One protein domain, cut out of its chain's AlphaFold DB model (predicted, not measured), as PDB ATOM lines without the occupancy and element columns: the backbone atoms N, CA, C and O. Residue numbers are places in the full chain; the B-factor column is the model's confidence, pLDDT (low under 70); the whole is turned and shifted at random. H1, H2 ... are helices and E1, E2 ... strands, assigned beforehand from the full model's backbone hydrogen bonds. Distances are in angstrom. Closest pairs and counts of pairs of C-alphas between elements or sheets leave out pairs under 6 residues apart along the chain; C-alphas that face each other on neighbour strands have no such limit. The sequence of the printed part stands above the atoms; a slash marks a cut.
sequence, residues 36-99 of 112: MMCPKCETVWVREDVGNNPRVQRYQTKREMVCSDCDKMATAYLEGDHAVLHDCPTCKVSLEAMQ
ATOM      1  N   MET A  36     121.739 136.270 141.116       89.12
ATOM      2  CA  MET A  36     120.330 136.619 141.166       89.12
ATOM      3  C   MET A  36     119.782 136.250 142.532       89.12
ATOM      4  O   MET A  36     120.114 135.194 143.061       89.12
ATOM      5  N   MET A  37     118.923 137.090 143.095       91.06
ATOM      6  CA  MET A  37     118.312 136.870 144.399       91.06
ATOM      7  C   MET A  37     116.793 137.004 144.316       91.06
ATOM      8  O   MET A  37     116.262 137.912 143.685       91.06
ATOM      9  N   CYS A  38     116.083 136.113 145.005       91.81
ATOM     10  CA  CYS A  38     114.675 136.300 145.325       91.81
ATOM     11  C   CYS A  38     114.549 136.597 146.827       91.81
ATOM     12  O   CYS A  38     114.800 135.693 147.630       91.81
ATOM     13  N   PRO A  39     114.118 137.808 147.231       89.69
ATOM     14  CA  PRO A  39     114.011 138.169 148.645       89.69
ATOM     15  C   PRO A  39     112.919 137.379 149.372       89.69
ATOM     16  O   PRO A  39     113.041 137.114 150.560       89.69
ATOM     17  N   LYS A  40     111.867 136.949 148.662       90.75
ATOM     18  CA  LYS A  40     110.775 136.173 149.264       90.75
ATOM     19  C   LYS A  40     111.149 134.714 149.513       90.75
ATOM     20  O   LYS A  40     110.769 134.164 150.534       90.75
ATOM     21  N   CYS A  41     111.862 134.090 148.576       89.25
ATOM     22  CA  CYS A  41     112.347 132.716 148.736       89.25
ATOM     23  C   CYS A  41     113.669 132.647 149.514       89.25
ATOM     24  O   CYS A  41     114.180 131.551 149.724       89.25
ATOM     25  N   GLU A  42     114.276 133.795 149.840       91.50
ATOM     26  CA  GLU A  42     115.619 133.907 150.426       91.50
ATOM     27  C   GLU A  42     116.645 133.002 149.728       91.50
ATOM     28  O   GLU A  42     117.431 132.278 150.351       91.50
ATOM     29  N   THR A  43     116.574 133.013 148.397       91.81
ATOM     30  CA  THR A  43     117.341 132.134 147.519       91.81
ATOM     31  C   THR A  43     118.180 132.956 146.569       91.81
ATOM     32  O   THR A  43     117.703 133.934 145.992       91.81
ATOM     33  N   VAL A  44     119.419 132.515 146.408       92.56
ATOM     34  CA  VAL A  44     120.422 133.088 145.531       92.56
ATOM     35  C   VAL A  44     120.790 132.063 144.464       92.56
ATOM     36  O   VAL A  44     121.088 130.913 144.783       92.56
ATOM     37  N   TRP A  45     120.813 132.490 143.209       92.31
ATOM     38  CA  TRP A  45     121.372 131.736 142.095       92.31
ATOM     39  C   TRP A  45     122.642 132.426 141.627       92.31
ATOM     40  O   TRP A  45     122.658 133.646 141.479       92.31
ATOM     41  N   VAL A  46     123.699 131.659 141.397       90.06
ATOM     42  CA  VAL A  46     124.990 132.170 140.929       90.06
ATOM     43  C   VAL A  46     125.390 131.378 139.703       90.06
ATOM     44  O   VAL A  46     125.362 130.147 139.728       90.06
ATOM     45  N   ARG A  47     125.770 132.073 138.633       87.38
ATOM     46  CA  ARG A  47     126.446 131.437 137.512       87.38
ATOM     47  C   ARG A  47     127.920 131.266 137.857       87.38
ATOM     48  O   ARG A  47     128.626 132.244 138.087       87.38
ATOM     49  N   GLU A  48     128.368 130.021 137.864       83.50
ATOM     50  CA  GLU A  48     129.770 129.651 137.984       83.50
ATOM     51  C   GLU A  48     130.238 129.033 136.667       83.50
ATOM     52  O   GLU A  48     129.711 128.011 136.217       83.50
ATOM     53  N   ASP A  49     131.265 129.621 136.063       79.56
ATOM     54  CA  ASP A  49     131.932 129.033 134.907       79.56
ATOM     55  C   ASP A  49     133.063 128.119 135.407       79.56
ATOM     56  O   ASP A  49     134.177 128.544 135.723       79.56
ATOM     57  N   VAL A  50     132.766 126.821 135.547       77.56
ATOM     58  CA  VAL A  50     133.759 125.819 135.962       77.56
ATOM     59  C   VAL A  50     134.470 125.294 134.715       77.56
ATOM     60  O   VAL A  50     134.063 124.304 134.102       77.56
ATOM     61  N   GLY A  51     135.540 125.985 134.316       77.69
ATOM     62  CA  GLY A  51     136.217 125.738 133.039       77.69
ATOM     63  C   GLY A  51     135.352 126.222 131.872       77.69
ATOM     64  O   GLY A  51     134.884 127.350 131.891       77.69
ATOM     65  N   ASN A  52     135.094 125.357 130.884       74.12
ATOM     66  CA  ASN A  52     134.244 125.675 129.722       74.12
ATOM     67  C   ASN A  52     132.769 125.262 129.907       74.12
ATOM     68  O   ASN A  52     132.040 125.134 128.925       74.12
ATOM     69  N   ASN A  53     132.338 124.958 131.134       77.50
ATOM     70  CA  ASN A  53     130.993 124.456 131.406       77.50
ATOM     71  C   ASN A  53     130.264 125.396 132.384       77.50
ATOM     72  O   ASN A  53     130.503 125.285 133.593       77.50
ATOM     73  N   PRO A  54     129.417 126.320 131.885       80.50
ATOM     74  CA  PRO A  54     128.647 127.218 132.737       80.50
ATOM     75  C   PRO A  54     127.622 126.415 133.536       80.50
ATOM     76  O   PRO A  54     126.889 125.592 132.985       80.50
ATOM     77  N   ARG A  55     127.563 126.641 134.850       83.75
ATOM     78  CA  ARG A  55     126.568 126.019 135.730       83.75
ATOM     79  C   ARG A  55     125.926 127.061 136.624       83.75
ATOM     80  O   ARG A  55     126.601 127.932 137.159       83.75
ATOM     81  N   VAL A  56     124.621 126.928 136.831       87.75
ATOM     82  CA  VAL A  56     123.893 127.732 137.814       87.75
ATOM     83  C   VAL A  56     123.834 126.966 139.133       87.75
ATOM     84  O   VAL A  56     123.232 125.895 139.222       87.75
ATOM     85  N   GLN A  57     124.468 127.515 140.164       89.44
ATOM     86  CA  GLN A  57     124.391 127.032 141.539       89.44
ATOM     87  C   GLN A  57     123.262 127.739 142.276       89.44
ATOM     88  O   GLN A  57     123.005 128.921 142.047       89.44
ATOM     89  N   ARG A  58     122.622 127.034 143.211       90.56
ATOM     90  CA  ARG A  58     121.538 127.575 144.033       90.56
ATOM     91  C   ARG A  58     121.881 127.488 145.515       90.56
ATOM     92  O   ARG A  58     122.120 126.399 146.033       90.56
ATOM     93  N   TYR A  59     121.799 128.620 146.200       89.62
ATOM     94  CA  TYR A  59     122.004 128.765 147.637       89.62
ATOM     95  C   TYR A  59     120.704 129.229 148.289       89.62
ATOM     96  O   TYR A  59     120.071 130.171 147.822       89.62
ATOM     97  N   GLN A  60     120.291 128.569 149.366       86.25
ATOM     98  CA  GLN A  60     119.068 128.899 150.100       86.25
ATOM     99  C   GLN A  60     119.424 129.160 151.557       86.25
ATOM    100  O   GLN A  60     120.140 128.366 152.169       86.25
ATOM    101  N   THR A  61     118.919 130.260 152.114       78.50
ATOM    102  CA  THR A  61     119.181 130.619 153.519       78.50
ATOM    103  C   THR A  61     118.267 129.847 154.474       78.50
ATOM    104  O   THR A  61     118.665 129.497 155.586       78.50
ATOM    105  N   LYS A  62     117.046 129.525 154.034       76.38
ATOM    106  CA  LYS A  62     116.052 128.755 154.793       76.38
ATOM    107  C   LYS A  62     115.690 127.466 154.066       76.38
ATOM    108  O   LYS A  62     115.869 127.346 152.862       76.38
ATOM    109  N   ARG A  63     115.105 126.509 154.797       70.25
ATOM    110  CA  ARG A  63     114.523 125.273 154.229       70.25
ATOM    111  C   ARG A  63     113.182 125.509 153.515       70.25
ATOM    112  O   ARG A  63     112.386 124.581 153.388       70.25
ATOM    113  N   GLU A  64     112.886 126.746 153.134       69.94
ATOM    114  CA  GLU A  64     111.648 127.070 152.436       69.94
ATOM    115  C   GLU A  64     111.742 126.627 150.976       69.94
ATOM    116  O   GLU A  64     112.802 126.697 150.354       69.94
ATOM    117  N   MET A  65     110.635 126.129 150.427       83.00
ATOM    118  CA  MET A  65     110.634 125.666 149.044       83.00
ATOM    119  C   MET A  65     110.700 126.857 148.087       83.00
ATOM    120  O   MET A  65     109.833 127.730 148.083       83.00
ATOM    121  N   VAL A  66     111.710 126.844 147.224       91.81
ATOM    122  CA  VAL A  66     111.811 127.742 146.071       91.81
ATOM    123  C   VAL A  66     110.650 127.472 145.125       91.81
ATOM    124  O   VAL A  66     110.438 126.331 144.711       91.81
ATOM    125  N   CYS A  67     109.900 128.513 144.757       92.81
ATOM    126  CA  CYS A  67     108.857 128.347 143.753       92.81
ATOM    127  C   CYS A  67     109.474 128.099 142.367       92.81
ATOM    128  O   CYS A  67     110.516 128.660 142.021       92.81
ATOM    129  N   SER A  68     108.802 127.289 141.549       93.56
ATOM    130  CA  SER A  68     109.282 126.935 140.208       93.56
ATOM    131  C   SER A  68     109.470 128.139 139.290       93.56
ATOM    132  O   SER A  68     110.283 128.086 138.373       93.56
ATOM    133  N   ASP A  69     108.716 129.214 139.516       93.44
ATOM    134  CA  ASP A  69     108.791 130.417 138.690       93.44
ATOM    135  C   ASP A  69     110.090 131.180 138.947       93.44
ATOM    136  O   ASP A  69     110.782 131.537 137.998       93.44
ATOM    137  N   CYS A  70     110.475 131.359 140.219       92.25
ATOM    138  CA  CYS A  70     111.759 131.972 140.561       92.25
ATOM    139  C   CYS A  70     112.936 131.168 140.006       92.25
ATOM    140  O   CYS A  70     113.867 131.765 139.479       92.25
ATOM    141  N   ASP A  71     112.881 129.836 140.093       91.88
ATOM    142  CA  ASP A  71     113.952 128.963 139.601       91.88
ATOM    143  C   ASP A  71     114.119 129.101 138.077       91.88
ATOM    144  O   ASP A  71     115.212 129.379 137.595       91.88
ATOM    145  N   LYS A  72     113.016 129.039 137.316       90.50
ATOM    146  CA  LYS A  72     113.038 129.222 135.854       90.50
ATOM    147  C   LYS A  72     113.530 130.604 135.439       90.50
ATOM    148  O   LYS A  72     114.303 130.711 134.493       90.50
ATOM    149  N   MET A  73     113.072 131.654 136.121       89.50
ATOM    150  CA  MET A  73     113.458 133.029 135.801       89.50
ATOM    151  C   MET A  73     114.934 133.286 136.098       89.50
ATOM    152  O   MET A  73     115.621 133.880 135.271       89.50
ATOM    153  N   ALA A  74     115.428 132.819 137.246       89.94
ATOM    154  CA  ALA A  74     116.830 132.965 137.609       89.94
ATOM    155  C   ALA A  74     117.740 132.217 136.629       89.94
ATOM    156  O   ALA A  74     118.696 132.801 136.125       89.94
ATOM    157  N   THR A  75     117.411 130.966 136.291       88.69
ATOM    158  CA  THR A  75     118.168 130.189 135.303       88.69
ATOM    159  C   THR A  75     118.143 130.851 133.927       88.69
ATOM    160  O   THR A  75     119.202 131.061 133.348       88.69
ATOM    161  N   ALA A  76     116.974 131.273 133.432       87.75
ATOM    162  CA  ALA A  76     116.870 131.942 132.134       87.75
ATOM    163  C   ALA A  76     117.686 133.245 132.071       87.75
ATOM    164  O   ALA A  76     118.299 133.536 131.047       87.75
ATOM    165  N   TYR A  77     117.722 134.014 133.162       87.25
ATOM    166  CA  TYR A  77     118.525 135.234 133.242       87.25
ATOM    167  C   TYR A  77     120.030 134.951 133.248       87.25
ATOM    168  O   TYR A  77     120.794 135.683 132.624       87.25
ATOM    169  N   LEU A  78     120.460 133.918 133.976       87.00
ATOM    170  CA  LEU A  78     121.873 133.586 134.150       87.00
ATOM    171  C   LEU A  78     122.462 132.838 132.943       87.00
ATOM    172  O   LEU A  78     123.641 133.015 132.632       87.00
ATOM    173  N   GLU A  79     121.656 132.027 132.257       85.00
ATOM    174  CA  GLU A  79     122.065 131.269 131.067       85.00
ATOM    175  C   GLU A  79     121.861 132.040 129.752       85.00
ATOM    176  O   GLU A  79     122.580 131.779 128.789       85.00
ATOM    177  N   GLY A  80     120.891 132.959 129.698       79.31
ATOM    178  CA  GLY A  80     120.558 133.747 128.508       79.31
ATOM    179  C   GLY A  80     121.208 135.135 128.467       79.31
ATOM    180  O   GLY A  80     122.174 135.412 129.169       79.31
ATOM    181  N   ASP A  81     120.626 136.038 127.674       72.19
ATOM    182  CA  ASP A  81     121.154 137.390 127.404       72.19
ATOM    183  C   ASP A  81     120.860 138.429 128.512       72.19
ATOM    184  O   ASP A  81     120.790 139.627 128.240       72.19
ATOM    185  N   HIS A  82     120.627 137.997 129.757       71.94
ATOM    186  CA  HIS A  82     120.318 138.894 130.889       71.94
ATOM    187  C   HIS A  82     119.089 139.792 130.650       71.94
ATOM    188  O   HIS A  82     119.090 140.987 130.954       71.94
ATOM    189  N   ALA A  83     118.029 139.214 130.080       67.69
ATOM    190  CA  ALA A  83     116.791 139.927 129.776       67.69
ATOM    191  C   ALA A  83     116.149 140.579 131.019       67.69
ATOM    192  O   ALA A  83     116.324 140.128 132.150       67.69
ATOM    193  N   VAL A  84     115.363 141.637 130.792       63.12
ATOM    194  CA  VAL A  84     114.677 142.400 131.848       63.12
ATOM    195  C   VAL A  84     113.810 141.484 132.717       63.12
ATOM    196  O   VAL A  84     112.960 140.746 132.220       63.12
ATOM    197  N   LEU A  85     114.012 141.566 134.031       72.62
ATOM    198  CA  LEU A  85     113.296 140.765 135.016       72.62
ATOM    199  C   LEU A  85     111.961 141.418 135.365       72.62
ATOM    200  O   LEU A  85     111.908 142.547 135.853       72.62
ATOM    201  N   HIS A  86     110.882 140.688 135.113       82.62
ATOM    202  CA  HIS A  86     109.551 141.033 135.597       82.62
ATOM    203  C   HIS A  86     109.326 140.493 137.016       82.62
ATOM    204  O   HIS A  86     110.105 139.681 137.521       82.62
ATOM    205  N   ASP A  87     108.230 140.906 137.651       91.12
ATOM    206  CA  ASP A  87     107.830 140.335 138.934       91.12
ATOM    207  C   ASP A  87     107.528 138.840 138.792       91.12
ATOM    208  O   ASP A  87     106.790 138.411 137.900       91.12
ATOM    209  N   CYS A  88     108.050 138.037 139.721       90.44
ATOM    210  CA  CYS A  88     107.724 136.622 139.780       90.44
ATOM    211  C   CYS A  88     106.211 136.447 140.030       90.44
ATOM    212  O   CYS A  88     105.684 136.977 141.014       90.44
ATOM    213  N   PRO A  89     105.489 135.665 139.210       91.12
ATOM    214  CA  PRO A  89     104.042 135.523 139.332       91.12
ATOM    215  C   PRO A  89     103.606 134.817 140.623       91.12
ATOM    216  O   PRO A  89     102.516 135.115 141.114       91.12
ATOM    217  N   THR A  90     104.440 133.954 141.210       93.06
ATOM    218  CA  THR A  90     104.168 133.318 142.511       93.06
ATOM    219  C   THR A  90     104.595 134.203 143.683       93.06
ATOM    220  O   THR A  90     103.855 134.386 144.655       93.06
ATOM    221  N   CYS A  91     105.790 134.789 143.613       89.81
ATOM    222  CA  CYS A  91     106.321 135.560 144.729       89.81
ATOM    223  C   CYS A  91     105.751 136.980 144.807       89.81
ATOM    224  O   CYS A  91     105.651 137.512 145.912       89.81
ATOM    225  N   LYS A  92     105.298 137.539 143.679       93.56
ATOM    226  CA  LYS A  92     104.873 138.939 143.514       93.56
ATOM    227  C   LYS A  92     105.976 139.943 143.868       93.56
ATOM    228  O   LYS A  92     105.694 141.024 144.365       93.56
ATOM    229  N   VAL A  93     107.226 139.544 143.647       89.56
ATOM    230  CA  VAL A  93     108.422 140.377 143.818       89.56
ATOM    231  C   VAL A  93     109.320 140.177 142.606       89.56
ATOM    232  O   VAL A  93     109.361 139.071 142.053       89.56
ATOM    233  N   SER A  94     110.037 141.224 142.215       89.31
ATOM    234  CA  SER A  94     111.084 141.116 141.207       89.31
ATOM    235  C   SER A  94     112.301 140.393 141.776       89.31
ATOM    236  O   SER A  94     112.593 140.482 142.972       89.31
ATOM    237  N   LEU A  95     112.983 139.634 140.922       87.81
ATOM    238  CA  LEU A  95     114.282 139.073 141.266       87.81
ATOM    239  C   LEU A  95     115.333 140.167 141.086       87.81
ATOM    240  O   LEU A  95     115.301 140.931 140.124       87.81
ATOM    241  N   GLU A  96     116.274 140.226 142.013       87.69
ATOM    242  CA  GLU A  96     117.300 141.256 142.039       87.69
ATOM    243  C   GLU A  96     118.604 140.684 141.489       87.69
ATOM    244  O   GLU A  96     119.136 139.702 142.014       87.69
ATOM    245  N   ALA A  97     119.126 141.300 140.427       84.75
ATOM    246  CA  ALA A  97     120.459 140.990 139.936       84.75
ATOM    247  C   ALA A  97     121.490 141.517 140.939       84.75
ATOM    248  O   ALA A  97     121.607 142.723 141.173       84.75
ATOM    249  N   MET A  98     122.260 140.608 141.521       80.06
ATOM    250  CA  MET A  98     123.381 140.955 142.374       80.06
ATOM    251  C   MET A  98     124.582 141.203 141.472       80.06
ATOM    252  O   MET A  98     125.226 140.271 140.994       80.06
ATOM    253  N   GLN A  99     124.855 142.478 141.200       65.69
ATOM    254  CA  GLN A  99     126.113 142.847 140.566       65.69
ATOM    255  C   GLN A  99     127.254 142.518 141.536       65.69
ATOM    256  O   GLN A  99     127.135 142.834 142.729       65.69
TER     257      GLN A  99
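This is residues 36 to 99 of the 112 residues of an uncharacterized protein of Planctomycetales bacterium zrk34 (UniProt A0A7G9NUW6). A small twisted sheet of four strands has one helix, H1, packed over one face, while the other face is bare of named elements. The long hairpin of E2 and E3 makes most of the sheet, and short E1 and E4 complete it; from H1 a long loop, residues 80 to 95, leads back to E4 at the edge. The printed part has 64 residues, with the elements in the order E1, E2, E3, H1, E4; the sheet runs E3, E2, E1, E4, all antiparallel, and the class is mixed, helices and strands. It is compact, with a radius of gyration of the C-alphas of 11.4 A and spans of 34 by 27 by 20 A.

E2, residues 43 to 50, is 21.0 A long, and E3, residues 53 to 60, is 22.6 A. E1, residues 36 to 38, begins at C-alpha 36 (120.330, 136.619, 141.166). H1, residues 68 to 79, is 16.3 A long. E4, residues 96 to 98, ends at C-alpha 98 (123.381, 140.955, 142.374).

E1, E2 and E3 form a meander, each strand the antiparallel neighbour of the one before. Between E2 and E3, N 46 and O 57 are 2.9 A apart; between E1 and E2, N 36 and O 45 are 2.8 A apart; between E1 and E4, N 37 and O 96 are 2.8 A apart. E3 and E4 are edge strands, apart from each other. With H1 on one face, the arrangement is two layers. H1 has a height over the sheet of 8.4 A, lies over E2 and runs slantwise to the strands, only just, at 30.3 degrees to E2 on the local plane. The closest C-alphas of H1 and E2 are those of Leu 78 and Arg 47, 6.1 A apart. In H1 every O i to N i+4 pair is within hydrogen-bond range.

The two C-alphas farthest apart, those of Gly 51 and Lys 92, are 35.6 A apart. The printed part has no cut, and the link from H1 to E4 is long, with 16 residues. Mean pLDDT of the printed part is 85.1; residues 64, 83 to 84 and 99 are under 70.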